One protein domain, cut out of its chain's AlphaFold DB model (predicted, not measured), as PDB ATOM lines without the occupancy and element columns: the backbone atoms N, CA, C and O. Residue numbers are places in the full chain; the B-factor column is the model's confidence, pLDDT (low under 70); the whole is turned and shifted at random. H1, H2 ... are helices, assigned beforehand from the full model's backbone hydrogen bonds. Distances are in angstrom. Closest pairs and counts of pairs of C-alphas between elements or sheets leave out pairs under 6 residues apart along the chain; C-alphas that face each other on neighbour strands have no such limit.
ATOM      1  N   ILE A 559      -5.380  -0.188 -32.301       91.69
ATOM      2  CA  ILE A 559      -4.650   1.057 -32.565       91.69
ATOM      3  C   ILE A 559      -4.492   1.922 -31.303       91.69
ATOM      4  O   ILE A 559      -3.482   2.602 -31.147       91.69
ATOM      5  N   GLY A 560      -5.460   1.885 -30.384       91.31
ATOM      6  CA  GLY A 560      -5.450   2.648 -29.137       91.31
ATOM      7  C   GLY A 560      -4.512   2.074 -28.077       91.31
ATOM      8  O   GLY A 560      -4.085   2.810 -27.186       91.31
ATOM      9  N   ASP A 561      -4.154   0.792 -28.179       91.12
ATOM     10  CA  ASP A 561      -3.033   0.232 -27.424       91.12
ATOM     11  C   ASP A 561      -1.701   0.435 -28.162       91.12
ATOM     12  O   ASP A 561      -0.762   0.916 -27.531       91.12
ATOM     13  N   MET A 562      -1.618   0.203 -29.480       93.38
ATOM     14  CA  MET A 562      -0.387   0.453 -30.254       93.38
ATOM     15  C   MET A 562       0.125   1.894 -30.105       93.38
ATOM     16  O   MET A 562       1.308   2.092 -29.846       93.38
ATOM     17  N   LEU A 563      -0.748   2.907 -30.197       95.19
ATOM     18  CA  LEU A 563      -0.373   4.329 -30.114       95.19
ATOM     19  C   LEU A 563       0.277   4.753 -28.783       95.19
ATOM     20  O   LEU A 563       0.799   5.863 -28.696       95.19
ATOM     21  N   LYS A 564       0.308   3.893 -27.760       95.19
ATOM     22  CA  LYS A 564       1.076   4.145 -26.534       95.19
ATOM     23  C   LYS A 564       2.585   3.993 -26.738       95.19
ATOM     24  O   LYS A 564       3.336   4.647 -26.032       95.19
ATOM     25  N   PHE A 565       3.044   3.219 -27.723       96.75
ATOM     26  CA  PHE A 565       4.472   3.076 -28.038       96.75
ATOM     27  C   PHE A 565       5.156   4.415 -28.409       96.75
ATOM     28  O   PHE A 565       6.109   4.794 -27.729       96.75
ATOM     29  N   PRO A 566       4.672   5.216 -29.387       97.25
ATOM     30  CA  PRO A 566       5.240   6.534 -29.684       97.25
ATOM     31  C   PRO A 566       5.047   7.539 -28.541       97.25
ATOM     32  O   PRO A 566       5.839   8.471 -28.432       97.25
ATOM     33  N   LEU A 567       4.055   7.346 -27.659       97.19
ATOM     34  CA  LEU A 567       3.942   8.134 -26.429       97.19
ATOM     35  C   LEU A 567       5.022   7.748 -25.401       97.19
ATOM     36  O   LEU A 567       5.641   8.640 -24.837       97.19
ATOM     37  N   LEU A 568       5.330   6.461 -25.201       96.31
ATOM     38  CA  LEU A 568       6.462   6.028 -24.367       96.31
ATOM     39  C   LEU A 568       7.796   6.554 -24.921       96.31
ATOM     40  O   LEU A 568       8.617   7.060 -24.156       96.31
ATOM     41  N   LYS A 569       7.987   6.534 -26.250       96.62
ATOM     42  CA  LYS A 569       9.159   7.152 -26.898       96.62
ATOM     43  C   LYS A 569       9.168   8.686 -26.740       96.62
ATOM     44  O   LYS A 569      10.243   9.243 -26.549       96.62
ATOM     45  N   LEU A 570       8.015   9.373 -26.719       96.56
ATOM     46  CA  LEU A 570       7.924  10.799 -26.345       96.56
ATOM     47  C   LEU A 570       8.315  11.033 -24.876       96.56
ATOM     48  O   LEU A 570       9.085  11.946 -24.593       96.56
ATOM     49  N   LEU A 571       7.848  10.194 -23.949       95.31
ATOM     50  CA  LEU A 571       8.233  10.236 -22.531       95.31
ATOM     51  C   LEU A 571       9.717   9.881 -22.294       95.31
ATOM     52  O   LEU A 571      10.209  10.010 -21.175       95.31
ATOM     53  N   ALA A 572      10.451   9.451 -23.321       93.94
ATOM     54  CA  ALA A 572      11.895   9.246 -23.275       93.94
ATOM     55  C   ALA A 572      12.716  10.420 -23.857       93.94
ATOM     56  O   ALA A 572      13.942  10.383 -23.771       93.94
ATOM     57  N   THR A 573      12.096  11.459 -24.440       95.00
ATOM     58  CA  THR A 573      12.846  12.564 -25.071       95.00
ATOM     59  C   THR A 573      13.370  13.586 -24.061       95.00
ATOM     60  O   THR A 573      12.724  13.907 -23.058       95.00
ATOM     61  N   ALA A 574      14.541  14.159 -24.355       94.62
ATOM     62  CA  ALA A 574      15.137  15.223 -23.549       94.62
ATOM     63  C   ALA A 574      14.248  16.480 -23.512       94.62
ATOM     64  O   ALA A 574      14.180  17.164 -22.490       94.62
ATOM     65  N   GLU A 575      13.521  16.751 -24.595       94.25
ATOM     66  CA  GLU A 575      12.491  17.780 -24.703       94.25
ATOM     67  C   GLU A 575      11.402  17.616 -23.638       94.25
ATOM     68  O   GLU A 575      11.056  18.587 -22.961       94.25
ATOM     69  N   MET A 576      10.889  16.394 -23.460       94.19
ATOM     70  CA  MET A 576       9.830  16.104 -22.494       94.19
ATOM     71  C   MET A 576      10.336  16.246 -21.054       94.19
ATOM     72  O   MET A 576       9.705  16.937 -20.254       94.19
ATOM     73  N   PHE A 577      11.508  15.685 -20.730       93.75
ATOM     74  CA  PHE A 577      12.130  15.871 -19.411       93.75
ATOM     75  C   PHE A 577      12.418  17.350 -19.103       93.75
ATOM     76  O   PHE A 577      12.184  17.797 -17.980       93.75
ATOM     77  N   THR A 578      12.871  18.126 -20.096       94.19
ATOM     78  CA  THR A 578      13.120  19.573 -19.950       94.19
ATOM     79  C   THR A 578      11.826  20.319 -19.630       94.19
ATOM     80  O   THR A 578      11.782  21.083 -18.668       94.19
ATOM     81  N   VAL A 579      10.752  20.063 -20.387       94.00
ATOM     82  CA  VAL A 579       9.439  20.679 -20.140       94.00
ATOM     83  C   VAL A 579       8.902  20.306 -18.759       94.00
ATOM     84  O   VAL A 579       8.472  21.197 -18.031       94.00
ATOM     85  N   VAL A 580       8.974  19.034 -18.351       93.69
ATOM     86  CA  VAL A 580       8.501  18.613 -17.022       93.69
ATOM     87  C   VAL A 580       9.342  19.232 -15.896       93.69
ATOM     88  O   VAL A 580       8.757  19.677 -14.912       93.69
ATOM     89  N   SER A 581      10.669  19.361 -16.039       93.56
ATOM     90  CA  SER A 581      11.512  20.051 -15.043       93.56
ATOM     91  C   SER A 581      11.093  21.505 -14.867       93.56
ATOM     92  O   SER A 581      10.738  21.916 -13.761       93.56
ATOM     93  N   SER A 582      11.026  22.268 -15.960       92.19
ATOM     94  CA  SER A 582      10.668  23.683 -15.881       92.19
ATOM     95  C   SER A 582       9.217  23.897 -15.423       92.19
ATOM     96  O   SER A 582       8.937  24.884 -14.747       92.19
ATOM     97  N   LEU A 583       8.296  22.966 -15.708       92.12
ATOM     98  CA  LEU A 583       6.936  22.982 -15.149       92.12
ATOM     99  C   LEU A 583       6.915  22.711 -13.639       92.12
ATOM    100  O   LEU A 583       6.147  23.362 -12.935       92.12
ATOM    101  N   ILE A 584       7.743  21.797 -13.123       91.38
ATOM    102  CA  ILE A 584       7.864  21.541 -11.678       91.38
ATOM    103  C   ILE A 584       8.467  22.762 -10.965       91.38
ATOM    104  O   ILE A 584       7.936  23.193  -9.941       91.38
ATOM    105  N   GLU A 585       9.523  23.359 -11.522       90.00
ATOM    106  CA  GLU A 585      10.140  24.595 -11.012       90.00
ATOM    107  C   GLU A 585       9.126  25.754 -10.966       90.00
ATOM    108  O   GLU A 585       9.015  26.458  -9.961       90.00
ATOM    109  N   VAL A 586       8.319  25.908 -12.022       89.56
ATOM    110  CA  VAL A 586       7.208  26.872 -12.092       89.56
ATOM    111  C   VAL A 586       6.094  26.547 -11.085       89.56
ATOM    112  O   VAL A 586       5.547  27.459 -10.465       89.56
ATOM    113  N   TRP A 587       5.776  25.269 -10.863       89.12
ATOM    114  CA  TRP A 587       4.740  24.824  -9.921       89.12
ATOM    115  C   TRP A 587       5.120  25.021  -8.446       89.12
ATOM    116  O   TRP A 587       4.245  25.218  -7.601       89.12
ATOM    117  N   GLN A 588       6.416  25.016  -8.122       88.06
ATOM    118  CA  GLN A 588       6.915  25.346  -6.781       88.06
ATOM    119  C   GLN A 588       6.711  26.829  -6.409       88.06
ATOM    120  O   GLN A 588       6.795  27.186  -5.231       88.06
ATOM    121  N   LEU A 589       6.409  27.705  -7.376       88.12
ATOM    122  CA  LEU A 589       6.110  29.113  -7.121       88.12
ATOM    123  C   LEU A 589       4.643  29.281  -6.697       88.12
ATOM    124  O   LEU A 589       3.725  29.253  -7.515       88.12
ATOM    125  N   GLU A 590       4.428  29.525  -5.403       86.12
ATOM    126  CA  GLU A 590       3.099  29.603  -4.767       86.12
ATOM    127  C   GLU A 590       2.124  30.581  -5.446       86.12
ATOM    128  O   GLU A 590       0.918  30.330  -5.509       86.12
ATOM    129  N   SER A 591       2.639  31.681  -6.002       84.06
ATOM    130  CA  SER A 591       1.859  32.658  -6.767       84.06
ATOM    131  C   SER A 591       1.292  32.092  -8.071       84.06
ATOM    132  O   SER A 591       0.208  32.499  -8.480       84.06
ATOM    133  N   ILE A 592       1.997  31.159  -8.714       85.38
ATOM    134  CA  ILE A 592       1.558  30.476  -9.936       85.38
ATOM    135  C   ILE A 592       0.629  29.326  -9.552       85.38
ATOM    136  O   ILE A 592      -0.489  29.252 -10.060       85.38
ATOM    137  N   ARG A 593       1.044  28.500  -8.581       88.69
ATOM    138  CA  ARG A 593       0.257  27.383  -8.036       88.69
ATOM    139  C   ARG A 593      -1.154  27.814  -7.627       88.69
ATOM    140  O   ARG A 593      -2.114  27.129  -7.959       88.69
ATOM    141  N   SER A 594      -1.285  28.972  -6.974       84.94
ATOM    142  CA  SER A 594      -2.582  29.531  -6.568       84.94
ATOM    143  C   SER A 594      -3.485  29.863  -7.764       84.94
ATOM    144  O   SER A 594      -4.604  29.362  -7.827       84.94
ATOM    145  N   CYS A 595      -2.995  30.647  -8.736       83.94
ATOM    146  CA  CYS A 595      -3.792  31.069  -9.902       83.94
ATOM    147  C   CYS A 595      -4.173  29.879 -10.802       83.94
ATOM    148  O   CYS A 595      -5.272  29.823 -11.347       83.94
ATOM    149  N   VAL A 596      -3.268  28.906 -10.951       86.50
ATOM    150  CA  VAL A 596      -3.508  27.715 -11.773       86.50
ATOM    151  C   VAL A 596      -4.487  26.753 -11.093       86.50
ATOM    152  O   VAL A 596      -5.368  26.239 -11.771       86.50
ATOM    153  N   MET A 597      -4.407  26.542  -9.771       85.81
ATOM    154  CA  MET A 597      -5.411  25.742  -9.047       85.81
ATOM    155  C   MET A 597      -6.804  26.385  -9.080       85.81
ATOM    156  O   MET A 597      -7.792  25.669  -9.225       85.81
ATOM    157  N   GLU A 598      -6.886  27.719  -8.997       84.44
ATOM    158  CA  GLU A 598      -8.134  28.474  -9.179       84.44
ATOM    159  C   GLU A 598      -8.726  28.214 -10.574       84.44
ATOM    160  O   GLU A 598      -9.855  27.736 -10.674       84.44
ATOM    161  N   ARG A 599      -7.944  28.385 -11.652       85.19
ATOM    162  CA  ARG A 599      -8.415  28.125 -13.024       85.19
ATOM    163  C   ARG A 599      -8.749  26.647 -13.286       85.19
ATOM    164  O   ARG A 599      -9.721  26.369 -13.980       85.19
ATOM    165  N   LEU A 600      -8.002  25.700 -12.708       84.31
ATOM    166  CA  LEU A 600      -8.332  24.267 -12.771       84.31
ATOM    167  C   LEU A 600      -9.677  23.960 -12.085       84.31
ATOM    168  O   LEU A 600     -10.428  23.126 -12.584       84.31
ATOM    169  N   SER A 601     -10.034  24.668 -11.004       82.56
ATOM    170  CA  SER A 601     -11.348  24.531 -10.341       82.56
ATOM    171  C   SER A 601     -12.530  25.061 -11.165       82.56
ATOM    172  O   SER A 601     -13.675  24.727 -10.879       82.56
ATOM    173  N   GLU A 602     -12.257  25.851 -12.208       83.19
ATOM    174  CA  GLU A 602     -13.242  26.295 -13.201       83.19
ATOM    175  C   GLU A 602     -13.287  25.395 -14.452       83.19
ATOM    176  O   GLU A 602     -14.062  25.673 -15.371       83.19
ATOM    177  N   MET A 603     -12.418  24.379 -14.547       78.44
ATOM    178  CA  MET A 603     -12.274  23.520 -15.732       78.44
ATOM    179  C   MET A 603     -12.623  22.050 -15.480       78.44
ATOM    180  O   MET A 603     -13.192  21.429 -16.373       78.44
ATOM    181  N   ASP A 604     -12.328  21.518 -14.291       66.19
ATOM    182  CA  ASP A 604     -12.742  20.180 -13.855       66.19
ATOM    183  C   ASP A 604     -13.817  20.282 -12.760       66.19
ATOM    184  O   ASP A 604     -13.639  21.016 -11.785       66.19
ATOM    185  N   ASP A 605     -14.895  19.492 -12.860       56.03
ATOM    186  CA  ASP A 605     -16.007  19.437 -11.888       56.03
ATOM    187  C   ASP A 605     -15.606  18.746 -10.555       56.03
ATOM    188  O   ASP A 605     -16.124  17.704 -10.146       56.03
ATOM    189  N   GLY A 606     -14.648  19.346  -9.841       52.59
ATOM    190  CA  GLY A 606     -14.251  18.996  -8.472       52.59
ATOM    191  C   GLY A 606     -13.151  17.936  -8.329       52.59
ATOM    192  O   GLY A 606     -12.899  17.475  -7.213       52.59
ATOM    193  N   ALA A 607     -12.483  17.546  -9.416       54.84
ATOM    194  CA  ALA A 607     -11.447  16.509  -9.434       54.84
ATOM    195  C   ALA A 607     -10.025  17.077  -9.228       54.84
ATOM    196  O   ALA A 607      -9.202  17.051 -10.139       54.84
ATOM    197  N   HIS A 608      -9.706  17.589  -8.032       56.50
ATOM    198  CA  HIS A 608      -8.398  18.211  -7.731       56.50
ATOM    199  C   HIS A 608      -7.233  17.222  -7.555       56.50
ATOM    200  O   HIS A 608      -6.596  17.119  -6.507       56.50
ATOM    201  N   VAL A 609      -6.935  16.522  -8.641       65.56
ATOM    202  CA  VAL A 609      -5.798  15.628  -8.810       65.56
ATOM    203  C   VAL A 609      -4.511  16.442  -9.018       65.56
ATOM    204  O   VAL A 609      -4.524  17.497  -9.649       65.56
ATOM    205  N   SER A 610      -3.374  15.954  -8.506       81.25
ATOM    206  CA  SER A 610      -2.058  16.561  -8.777       81.25
ATOM    207  C   SER A 610      -1.795  16.638 -10.290       81.25
ATOM    208  O   SER A 610      -1.899  15.601 -10.954       81.25
ATOM    209  N   PRO A 611      -1.376  17.794 -10.848       83.75
ATOM    210  CA  PRO A 611      -1.162  17.944 -12.291       83.75
ATOM    211  C   PRO A 611      -0.014  17.077 -12.833       83.75
ATOM    212  O   PRO A 611       0.134  16.947 -14.044       83.75
ATOM    213  N   PHE A 612       0.780  16.465 -11.949       88.56
ATOM    214  CA  PHE A 612       1.865  15.551 -12.297       88.56
ATOM    215  C   PHE A 612       1.532  14.065 -12.056       88.56
ATOM    216  O   PHE A 612       2.434  13.238 -12.103       88.56
ATOM    217  N   ARG A 613       0.268  13.690 -11.793       85.44
ATOM    218  CA  ARG A 613      -0.122  12.274 -11.589       85.44
ATOM    219  C   ARG A 613      -0.110  11.454 -12.881       85.44
ATOM    220  O   ARG A 613       0.242  10.279 -12.861       85.44
ATOM    221  N   GLU A 614      -0.526  12.054 -13.990       87.94
ATOM    222  CA  GLU A 614      -0.473  11.438 -15.315       87.94
ATOM    223  C   GLU A 614      -0.249  12.497 -16.401       87.94
ATOM    224  O   GLU A 614      -0.454  13.696 -16.186       87.94
ATOM    225  N   TRP A 615       0.227  12.053 -17.565       91.25
ATOM    226  CA  TRP A 615       0.626  12.937 -18.662       91.25
ATOM    227  C   TRP A 615      -0.566  13.733 -19.223       91.25
ATOM    228  O   TRP A 615      -0.376  14.862 -19.679       91.25
ATOM    229  N   GLU A 616      -1.791  13.199 -19.132       90.81
ATOM    230  CA  GLU A 616      -3.026  13.919 -19.453       90.81
ATOM    231  C   GLU A 616      -3.195  15.161 -18.560       90.81
ATOM    232  O   GLU A 616      -3.423  16.258 -19.069       90.81
ATOM    233  N   SER A 617      -3.008  15.022 -17.240       89.19
ATOM    234  CA  SER A 617      -3.070  16.143 -16.289       89.19
ATOM    235  C   SER A 617      -1.968  17.176 -16.550       89.19
ATOM    236  O   SER A 617      -2.207  18.380 -16.433       89.19
ATOM    237  N   CYS A 618      -0.783  16.726 -16.975       90.44
ATOM    238  CA  CYS A 618       0.304  17.622 -17.365       90.44
ATOM    239  C   CYS A 618      -0.032  18.401 -18.649       90.44
ATOM    240  O   CYS A 618       0.311  19.579 -18.756       90.44
ATOM    241  N   ALA A 619      -0.733  17.795 -19.612       91.44
ATOM    242  CA  ALA A 619      -1.215  18.505 -20.797       91.44
ATOM    243  C   ALA A 619      -2.245  19.592 -20.425       91.44
ATOM    244  O   ALA A 619      -2.149  20.712 -20.930       91.44
ATOM    245  N   THR A 620      -3.162  19.309 -19.489       90.31
ATOM    246  CA  THR A 620      -4.111  20.303 -18.951       90.31
ATOM    247  C   THR A 620      -3.397  21.436 -18.204       90.31
ATOM    248  O   THR A 620      -3.727  22.602 -18.415       90.31
ATOM    249  N   LEU A 621      -2.367  21.141 -17.398       91.19
ATOM    250  CA  LEU A 621      -1.527  22.166 -16.756       91.19
ATOM    251  C   LEU A 621      -0.918  23.122 -17.795       91.19
ATOM    252  O   LEU A 621      -0.987  24.340 -17.630       91.19
ATOM    253  N   ILE A 622      -0.355  22.585 -18.881       92.38
ATOM    254  CA  ILE A 622       0.235  23.412 -19.940       92.38
ATOM    255  C   ILE A 622      -0.843  24.240 -20.662       92.38
ATOM    256  O   ILE A 622      -0.625  25.421 -20.929       92.38
ATOM    257  N   GLN A 623      -2.029  23.672 -20.911       91.81
ATOM    258  CA  GLN A 623      -3.167  24.409 -21.471       91.81
ATOM    259  C   GLN A 623      -3.572  25.601 -20.589       91.81
ATOM    260  O   GLN A 623      -3.783  26.699 -21.103       91.81
ATOM    261  N   VAL A 624      -3.643  25.413 -19.268       91.06
ATOM    262  CA  VAL A 624      -3.992  26.475 -18.308       91.06
ATOM    263  C   VAL A 624      -2.908  27.556 -18.231       91.06
ATOM    264  O   VAL A 624      -3.235  28.734 -18.098       91.06
ATOM    265  N   LEU A 625      -1.630  27.196 -18.386       90.06
ATOM    266  CA  LEU A 625      -0.528  28.162 -18.489       90.06
ATOM    267  C   LEU A 625      -0.539  28.967 -19.806       90.06
ATOM    268  O   LEU A 625       0.047  30.050 -19.847       90.06
ATOM    269  N   PHE A 626      -1.213  28.479 -20.855       88.75
ATOM    270  CA  PHE A 626      -1.435  29.212 -22.109       88.75
ATOM    271  C   PHE A 626      -2.747  30.014 -22.161       88.75
ATOM    272  O   PHE A 626      -2.836  30.948 -22.960       88.75
ATOM    273  N   ASP A 627      -3.755  29.694 -21.343       88.81
ATOM    274  CA  ASP A 627      -4.980  30.498 -21.242       88.81
ATOM    275  C   ASP A 627      -4.668  31.848 -20.580       88.81
ATOM    276  O   ASP A 627      -4.320  31.922 -19.400       88.81
ATOM    277  N   GLU A 628      -4.798  32.945 -21.331       84.50
ATOM    278  CA  GLU A 628      -4.487  34.282 -20.813       84.50
ATOM    279  C   GLU A 628      -5.362  34.648 -19.605       84.50
ATOM    280  O   GLU A 628      -4.889  35.334 -18.695       84.50
ATOM    281  N   LYS A 629      -6.586  34.099 -19.534       86.56
ATOM    282  CA  LYS A 629      -7.536  34.327 -18.435       86.56
ATOM    283  C   LYS A 629      -6.978  33.922 -17.075       86.56
ATOM    284  O   LYS A 629      -7.259  34.607 -16.096       86.56
ATOM    285  N   THR A 630      -6.145  32.878 -17.020       83.38
ATOM    286  CA  THR A 630      -5.468  32.380 -15.806       83.38
ATOM    287  C   THR A 630      -4.690  33.476 -15.070       83.38
ATOM    288  O   THR A 630      -4.515  33.408 -13.855       83.38
ATOM    289  N   PHE A 631      -4.239  34.509 -15.788       82.81
ATOM    290  CA  PHE A 631      -3.501  35.645 -15.228       82.81
ATOM    291  C   PHE A 631      -4.290  36.968 -15.255       82.81
ATOM    292  O   PHE A 631      -3.780  37.981 -14.775       82.81
ATOM    293  N   GLU A 632      -5.518  36.974 -15.786       81.62
ATOM    294  CA  GLU A 632      -6.416  38.139 -15.811       81.62
ATOM    295  C   GLU A 632      -7.461  38.113 -14.687       81.62
ATOM    296  O   GLU A 632      -7.795  39.168 -14.146       81.62
ATOM    297  N   THR A 633      -7.972  36.932 -14.307       68.00
ATOM    298  CA  THR A 633      -9.004  36.791 -13.259       68.00
ATOM    299  C   THR A 633      -8.474  37.132 -11.865       68.00
ATOM    300  O   THR A 633      -9.141  37.829 -11.096       68.00
ATOM    301  N   SER A 634      -7.243  36.715 -11.548       66.06
ATOM    302  CA  SER A 634      -6.580  37.064 -10.290       66.06
ATOM    303  C   SER A 634      -6.267  38.569 -10.232       66.06
ATOM    304  O   SER A 634      -5.190  39.021 -10.631       66.06
ATOM    305  N   MET A 635      -7.147  39.340  -9.585       60.41
ATOM    306  CA  MET A 635      -6.948  40.771  -9.284       60.41
ATOM    307  C   MET A 635      -5.723  41.076  -8.393       60.41
ATOM    308  O   MET A 635      -5.397  42.240  -8.137       60.41
ATOM    309  N   ASN A 636      -5.027  40.052  -7.889       66.50
ATOM    310  CA  ASN A 636      -3.814  40.210  -7.098       66.50
ATOM    311  C   ASN A 636      -2.659  40.763  -7.946       66.50
ATOM    312  O   ASN A 636      -2.334  40.239  -9.009       66.50
ATOM    313  N   LYS A 637      -1.918  41.736  -7.393       64.00
ATOM    314  CA  LYS A 637      -0.708  42.330  -8.008       64.00
ATOM    315  C   LYS A 637       0.401  41.314  -8.351       64.00
ATOM    316  O   LYS A 637       1.373  41.672  -9.013       64.00
ATOM    317  N   GLY A 638       0.271  40.066  -7.899       70.62
ATOM    318  CA  GLY A 638       1.138  38.955  -8.274       70.62
ATOM    319  C   GLY A 638       0.924  38.440  -9.701       70.62
ATOM    320  O   GLY A 638       1.899  37.994 -10.291       70.62
ATOM    321  N   ALA A 639      -0.275  38.533 -10.290       76.69
ATOM    322  CA  ALA A 639      -0.610  37.820 -11.534       76.69
ATOM    323  C   ALA A 639       0.241  38.246 -12.748       76.69
ATOM    324  O   ALA A 639       0.816  37.403 -13.432       76.69
ATOM    325  N   ALA A 640       0.443  39.551 -12.956       80.25
ATOM    326  CA  ALA A 640       1.332  40.058 -14.010       80.25
ATOM    327  C   ALA A 640       2.822  39.714 -13.774       80.25
ATOM    328  O   ALA A 640       3.610  39.660 -14.718       80.25
ATOM    329  N   THR A 641       3.216  39.469 -12.519       82.12
ATOM    330  CA  THR A 641       4.555  38.965 -12.172       82.12
ATOM    331  C   THR A 641       4.641  37.456 -12.415       82.12
ATOM    332  O   THR A 641       5.644  36.992 -12.942       82.12
ATOM    333  N   ALA A 642       3.582  36.705 -12.101       80.75
ATOM    334  CA  ALA A 642       3.448  35.277 -12.372       80.75
ATOM    335  C   ALA A 642       3.511  34.982 -13.879       80.75
ATOM    336  O   ALA A 642       4.365  34.200 -14.282       80.75
ATOM    337  N   LYS A 643       2.725  35.680 -14.717       84.94
ATOM    338  CA  LYS A 643       2.793  35.549 -16.187       84.94
ATOM    339  C   LYS A 643       4.215  35.781 -16.710       84.94
ATOM    340  O   LYS A 643       4.741  34.940 -17.425       84.94
ATOM    341  N   ARG A 644       4.895  36.842 -16.252       84.50
ATOM    342  CA  ARG A 644       6.293  37.116 -16.631       84.50
ATOM    343  C   ARG A 644       7.281  36.051 -16.133       84.50
ATOM    344  O   ARG A 644       8.277  35.798 -16.798       84.50
ATOM    345  N   LEU A 645       7.048  35.444 -14.969       81.75
ATOM    346  CA  LEU A 645       7.874  34.337 -14.473       81.75
ATOM    347  C   LEU A 645       7.687  33.081 -15.335       81.75
ATOM    348  O   LEU A 645       8.684  32.473 -15.704       81.75
ATOM    349  N   VAL A 646       6.451  32.754 -15.729       83.75
ATOM    350  CA  VAL A 646       6.144  31.676 -16.690       83.75
ATOM    351  C   VAL A 646       6.819  31.944 -18.041       83.75
ATOM    352  O   VAL A 646       7.538  31.085 -18.543       83.75
ATOM    353  N   GLU A 647       6.656  33.148 -18.596       84.81
ATOM    354  CA  GLU A 647       7.238  33.568 -19.884       84.81
ATOM    355  C   GLU A 647       8.779  33.602 -19.887       84.81
ATOM    356  O   GLU A 647       9.385  33.402 -20.937       84.81
ATOM    357  N   ASN A 648       9.414  33.842 -18.734       83.69
ATOM    358  CA  ASN A 648      10.874  33.849 -18.595       83.69
ATOM    359  C   ASN A 648      11.471  32.465 -18.277       83.69
ATOM    360  O   ASN A 648      12.620  32.218 -18.636       83.69
ATOM    361  N   ALA A 649      10.748  31.606 -17.551       80.12
ATOM    362  CA  ALA A 649      11.243  30.299 -17.111       80.12
ATOM    363  C   ALA A 649      10.985  29.190 -18.141       80.12
ATOM    364  O   ALA A 649      11.804  28.286 -18.293       80.12
ATOM    365  N   LEU A 650       9.860  29.248 -18.859       85.44
ATOM    366  CA  LEU A 650       9.502  28.244 -19.855       85.44
ATOM    367  C   LEU A 650       9.987  28.674 -21.241       85.44
ATOM    368  O   LEU A 650       9.626  29.740 -21.739       85.44
ATOM    369  N   ASN A 651      10.731  27.800 -21.925       88.75
ATOM    370  CA  ASN A 651      10.964  27.962 -23.357       88.75
ATOM    371  C   ASN A 651       9.634  27.764 -24.103       88.75
ATOM    372  O   ASN A 651       9.252  26.640 -24.438       88.75
ATOM    373  N   ARG A 652       8.932  28.871 -24.357       88.25
ATOM    374  CA  ARG A 652       7.594  28.894 -24.956       88.25
ATOM    375  C   ARG A 652       7.496  28.079 -26.252       88.25
ATOM    376  O   ARG A 652       6.542  27.329 -26.399       88.25
ATOM    377  N   SER A 653       8.499  28.125 -27.133       91.12
ATOM    378  CA  SER A 653       8.481  27.373 -28.404       91.12
ATOM    379  C   SER A 653       8.740  25.868 -28.249       91.12
ATOM    380  O   SER A 653       8.408  25.078 -29.136       91.12
ATOM    381  N   LEU A 654       9.327  25.437 -27.128       91.69
ATOM    382  CA  LEU A 654       9.409  24.024 -26.759       91.69
ATOM    383  C   LEU A 654       8.090  23.564 -26.125       91.69
ATOM    384  O   LEU A 654       7.553  22.528 -26.506       91.69
ATOM    385  N   LEU A 655       7.547  24.379 -25.217       92.38
ATOM    386  CA  LEU A 655       6.294  24.126 -24.512       92.38
ATOM    387  C   LEU A 655       5.097  24.032 -25.471       92.38
ATOM    388  O   LEU A 655       4.309  23.099 -25.363       92.38
ATOM    389  N   GLU A 656       4.986  24.945 -26.442       92.56
ATOM    390  CA  GLU A 656       3.919  24.955 -27.457       92.56
ATOM    391  C   GLU A 656       3.986  23.708 -28.360       92.56
ATOM    392  O   GLU A 656       2.945  23.135 -28.690       92.56
ATOM    393  N   ARG A 657       5.192  23.226 -28.701       93.94
ATOM    394  CA  ARG A 657       5.386  21.987 -29.479       93.94
ATOM    395  C   ARG A 657       5.037  20.733 -28.677       93.94
ATOM    396  O   ARG A 657       4.249  19.920 -29.153       93.94
ATOM    397  N   VAL A 658       5.565  20.595 -27.456       95.06
ATOM    398  CA  VAL A 658       5.250  19.458 -26.571       95.06
ATOM    399  C   VAL A 658       3.750  19.418 -26.264       95.06
ATOM    400  O   VAL A 658       3.130  18.367 -26.403       95.06
ATOM    401  N   TYR A 659       3.130  20.561 -25.955       94.75
ATOM    402  CA  TYR A 659       1.682  20.655 -25.760       94.75
ATOM    403  C   TYR A 659       0.884  20.234 -26.996       94.75
ATOM    404  O   TYR A 659      -0.052  19.450 -26.872       94.75
ATOM    405  N   SER A 660       1.259  20.708 -28.189       94.94
ATOM    406  CA  SER A 660       0.564  20.357 -29.434       94.94
ATOM    407  C   SER A 660       0.578  18.847 -29.691       94.94
ATOM    408  O   SER A 660      -0.444  18.277 -30.081       94.94
ATOM    409  N   LEU A 661       1.704  18.184 -29.408       96.50
ATOM    410  CA  LEU A 661       1.850  16.736 -29.537       96.50
ATOM    411  C   LEU A 661       1.078  15.963 -28.453       96.50
ATOM    412  O   LEU A 661       0.330  15.043 -28.785       96.50
ATOM    413  N   LEU A 662       1.175  16.357 -27.179       95.75
ATOM    414  CA  LEU A 662       0.396  15.740 -26.095       95.75
ATOM    415  C   LEU A 662      -1.114  15.914 -26.323       95.75
ATOM    416  O   LEU A 662      -1.872  14.961 -26.180       95.75
ATOM    417  N   HIS A 663      -1.565  17.091 -26.762       94.31
ATOM    418  CA  HIS A 663      -2.967  17.335 -27.096       94.31
ATOM    419  C   HIS A 663      -3.423  16.496 -28.305       94.31
ATOM    420  O   HIS A 663      -4.538  15.969 -28.300       94.31
ATOM    421  N   ALA A 664      -2.565  16.289 -29.313       95.75
ATOM    422  CA  ALA A 664      -2.841  15.354 -30.405       95.75
ATOM    423  C   ALA A 664      -2.996  13.904 -29.900       95.75
ATOM    424  O   ALA A 664      -3.934  13.221 -30.320       95.75
ATOM    425  N   PHE A 665      -2.168  13.456 -28.945       96.06
ATOM    426  CA  PHE A 665      -2.347  12.167 -28.263       96.06
ATOM    427  C   PHE A 665      -3.657  12.105 -27.464       96.06
ATOM    428  O   PHE A 665      -4.426  11.160 -27.644       96.06
ATOM    429  N   THR A 666      -3.988  13.115 -26.652       93.31
ATOM    430  CA  THR A 666      -5.259  13.176 -25.901       93.31
ATOM    431  C   THR A 666      -6.470  13.085 -26.830       93.31
ATOM    432  O   THR A 666      -7.421  12.354 -26.541       93.31
ATOM    433  N   ASN A 667      -6.416  13.757 -27.985       92.06
ATOM    434  CA  ASN A 667      -7.446  13.686 -29.021       92.06
ATOM    435  C   ASN A 667      -7.509  12.313 -29.712       92.06
ATOM    436  O   ASN A 667      -8.604  11.819 -29.978       92.06
ATOM    437  N   ALA A 668      -6.374  11.662 -29.973       92.75
ATOM    438  CA  ALA A 668      -6.349  10.309 -30.529       92.75
ATOM    439  C   ALA A 668      -6.906   9.274 -29.533       92.75
ATOM    440  O   ALA A 668      -7.746   8.451 -29.901       92.75
ATOM    441  N   PHE A 669      -6.518   9.332 -28.254       90.69
ATOM    442  CA  PHE A 669      -6.979   8.385 -27.232       90.69
ATOM    443  C   PHE A 669      -8.423   8.628 -26.772       90.69
ATOM    444  O   PHE A 669      -9.123   7.668 -26.447       90.69
ATOM    445  N   SER A 670      -8.919   9.872 -26.744       88.38
ATOM    446  CA  SER A 670     -10.352  10.133 -26.512       88.38
ATOM    447  C   SER A 670     -11.202   9.546 -27.643       88.38
ATOM    448  O   SER A 670     -12.190   8.859 -27.378       88.38
ATOM    449  N   ARG A 671     -10.753   9.686 -28.896       88.19
ATOM    450  CA  ARG A 671     -11.388   9.053 -30.058       88.19
ATOM    451  C   ARG A 671     -11.317   7.529 -29.984       88.19
ATOM    452  O   ARG A 671     -12.346   6.884 -30.166       88.19
ATOM    453  N   CYS A 672     -10.168   6.940 -29.634       86.94
ATOM    454  CA  CYS A 672     -10.043   5.484 -29.469       86.94
ATOM    455  C   CYS A 672     -11.014   4.946 -28.407       86.94
ATOM    456  O   CYS A 672     -11.700   3.960 -28.667       86.94
ATOM    457  N   ARG A 673     -11.166   5.643 -27.269       82.38
ATOM    458  CA  ARG A 673     -12.166   5.329 -26.226       82.38
ATOM    459  C   ARG A 673     -13.622   5.430 -26.712       82.38
ATOM    460  O   ARG A 673     -14.485   4.751 -26.162       82.38
ATOM    461  N   SER A 674     -13.902   6.227 -27.747       78.94
ATOM    462  CA  SER A 674     -15.217   6.286 -28.411       78.94
ATOM    463  C   SER A 674     -15.421   5.250 -29.533       78.94
ATOM    464  O   SER A 674     -16.540   5.116 -30.020       78.94
TER     465      SER A 674
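Overview. This is residues 559 to 674 of the 971 residues of an uncharacterized protein of Phytophthora megakarya (UniProt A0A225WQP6). H5 sits in the middle of a body of mostly crossed helices, with the long H8 packing across it and H3 near it. H4, H6 and H7 cluster at one end, while H1 and H2 lie at the other, beside the later part of H8. The printed part has 116 residues with eight named helices, H1 to H8 in chain order, and no named strand: all helix. It is compact, with a radius of gyration of the C-alphas of 14.8 A and spans of 48 by 32 by 20 A.

Arrangement. Start at H1, residues 559 to 562, which touches residues 668 to 673 alone of H8, residues 652 to 674; the closest C-alphas, Gly 560 and Cys 672, are 5.4 A apart. Next, H2, residues 564 to 570, is close to H8 but not clearly touching, with closest C-alphas Leu 567 and Phe 665 at 7.7 A. H3, residues 574 to 587, touches H8 about perpendicular, at 81 degrees, with closest C-alphas Val 579 and Leu 655 at 6.4 A. H4, residues 590 to 601, touches H7, residues 639 to 649, at 75 degrees, about perpendicular; look at C-alphas Ile 592 and Ala 642, the closest, 5.7 A apart. H5, residues 615 to 626, touches H8 at a steep tilt of 49 degrees, opposite ways, closest at C-alphas Ala 619 and Tyr 659, 6.1 A. H6, residues 628 to 631, touches H4, closest at C-alphas Thr 630 and Arg 599, 5.9 A. Every O i to N i+4 pair is within hydrogen-bond range in H2, H3, H5 and H7, against 7 of 8 in H4 and 18 of 19 in H8; H1 and H6 are too short for such a pair.

Along the chain. Find C-alpha 559 at (-4.650, 1.057, -32.565), where H1 begins. H3 spans 19.6 A; H8 runs 32.3 A from C-alpha 652 at (7.594, 28.894, -24.956) to C-alpha 674 at (-15.217, 6.286, -28.411).

Size, cuts and confidence. The two C-alphas farthest apart, Ile 559 and Lys 637, are 48.2 A apart. The printed part has no cut, and residues 602 to 614 make the long link from H4 to H5. Confidence is low, under 70, at residues 604 to 609 and 633 to 637.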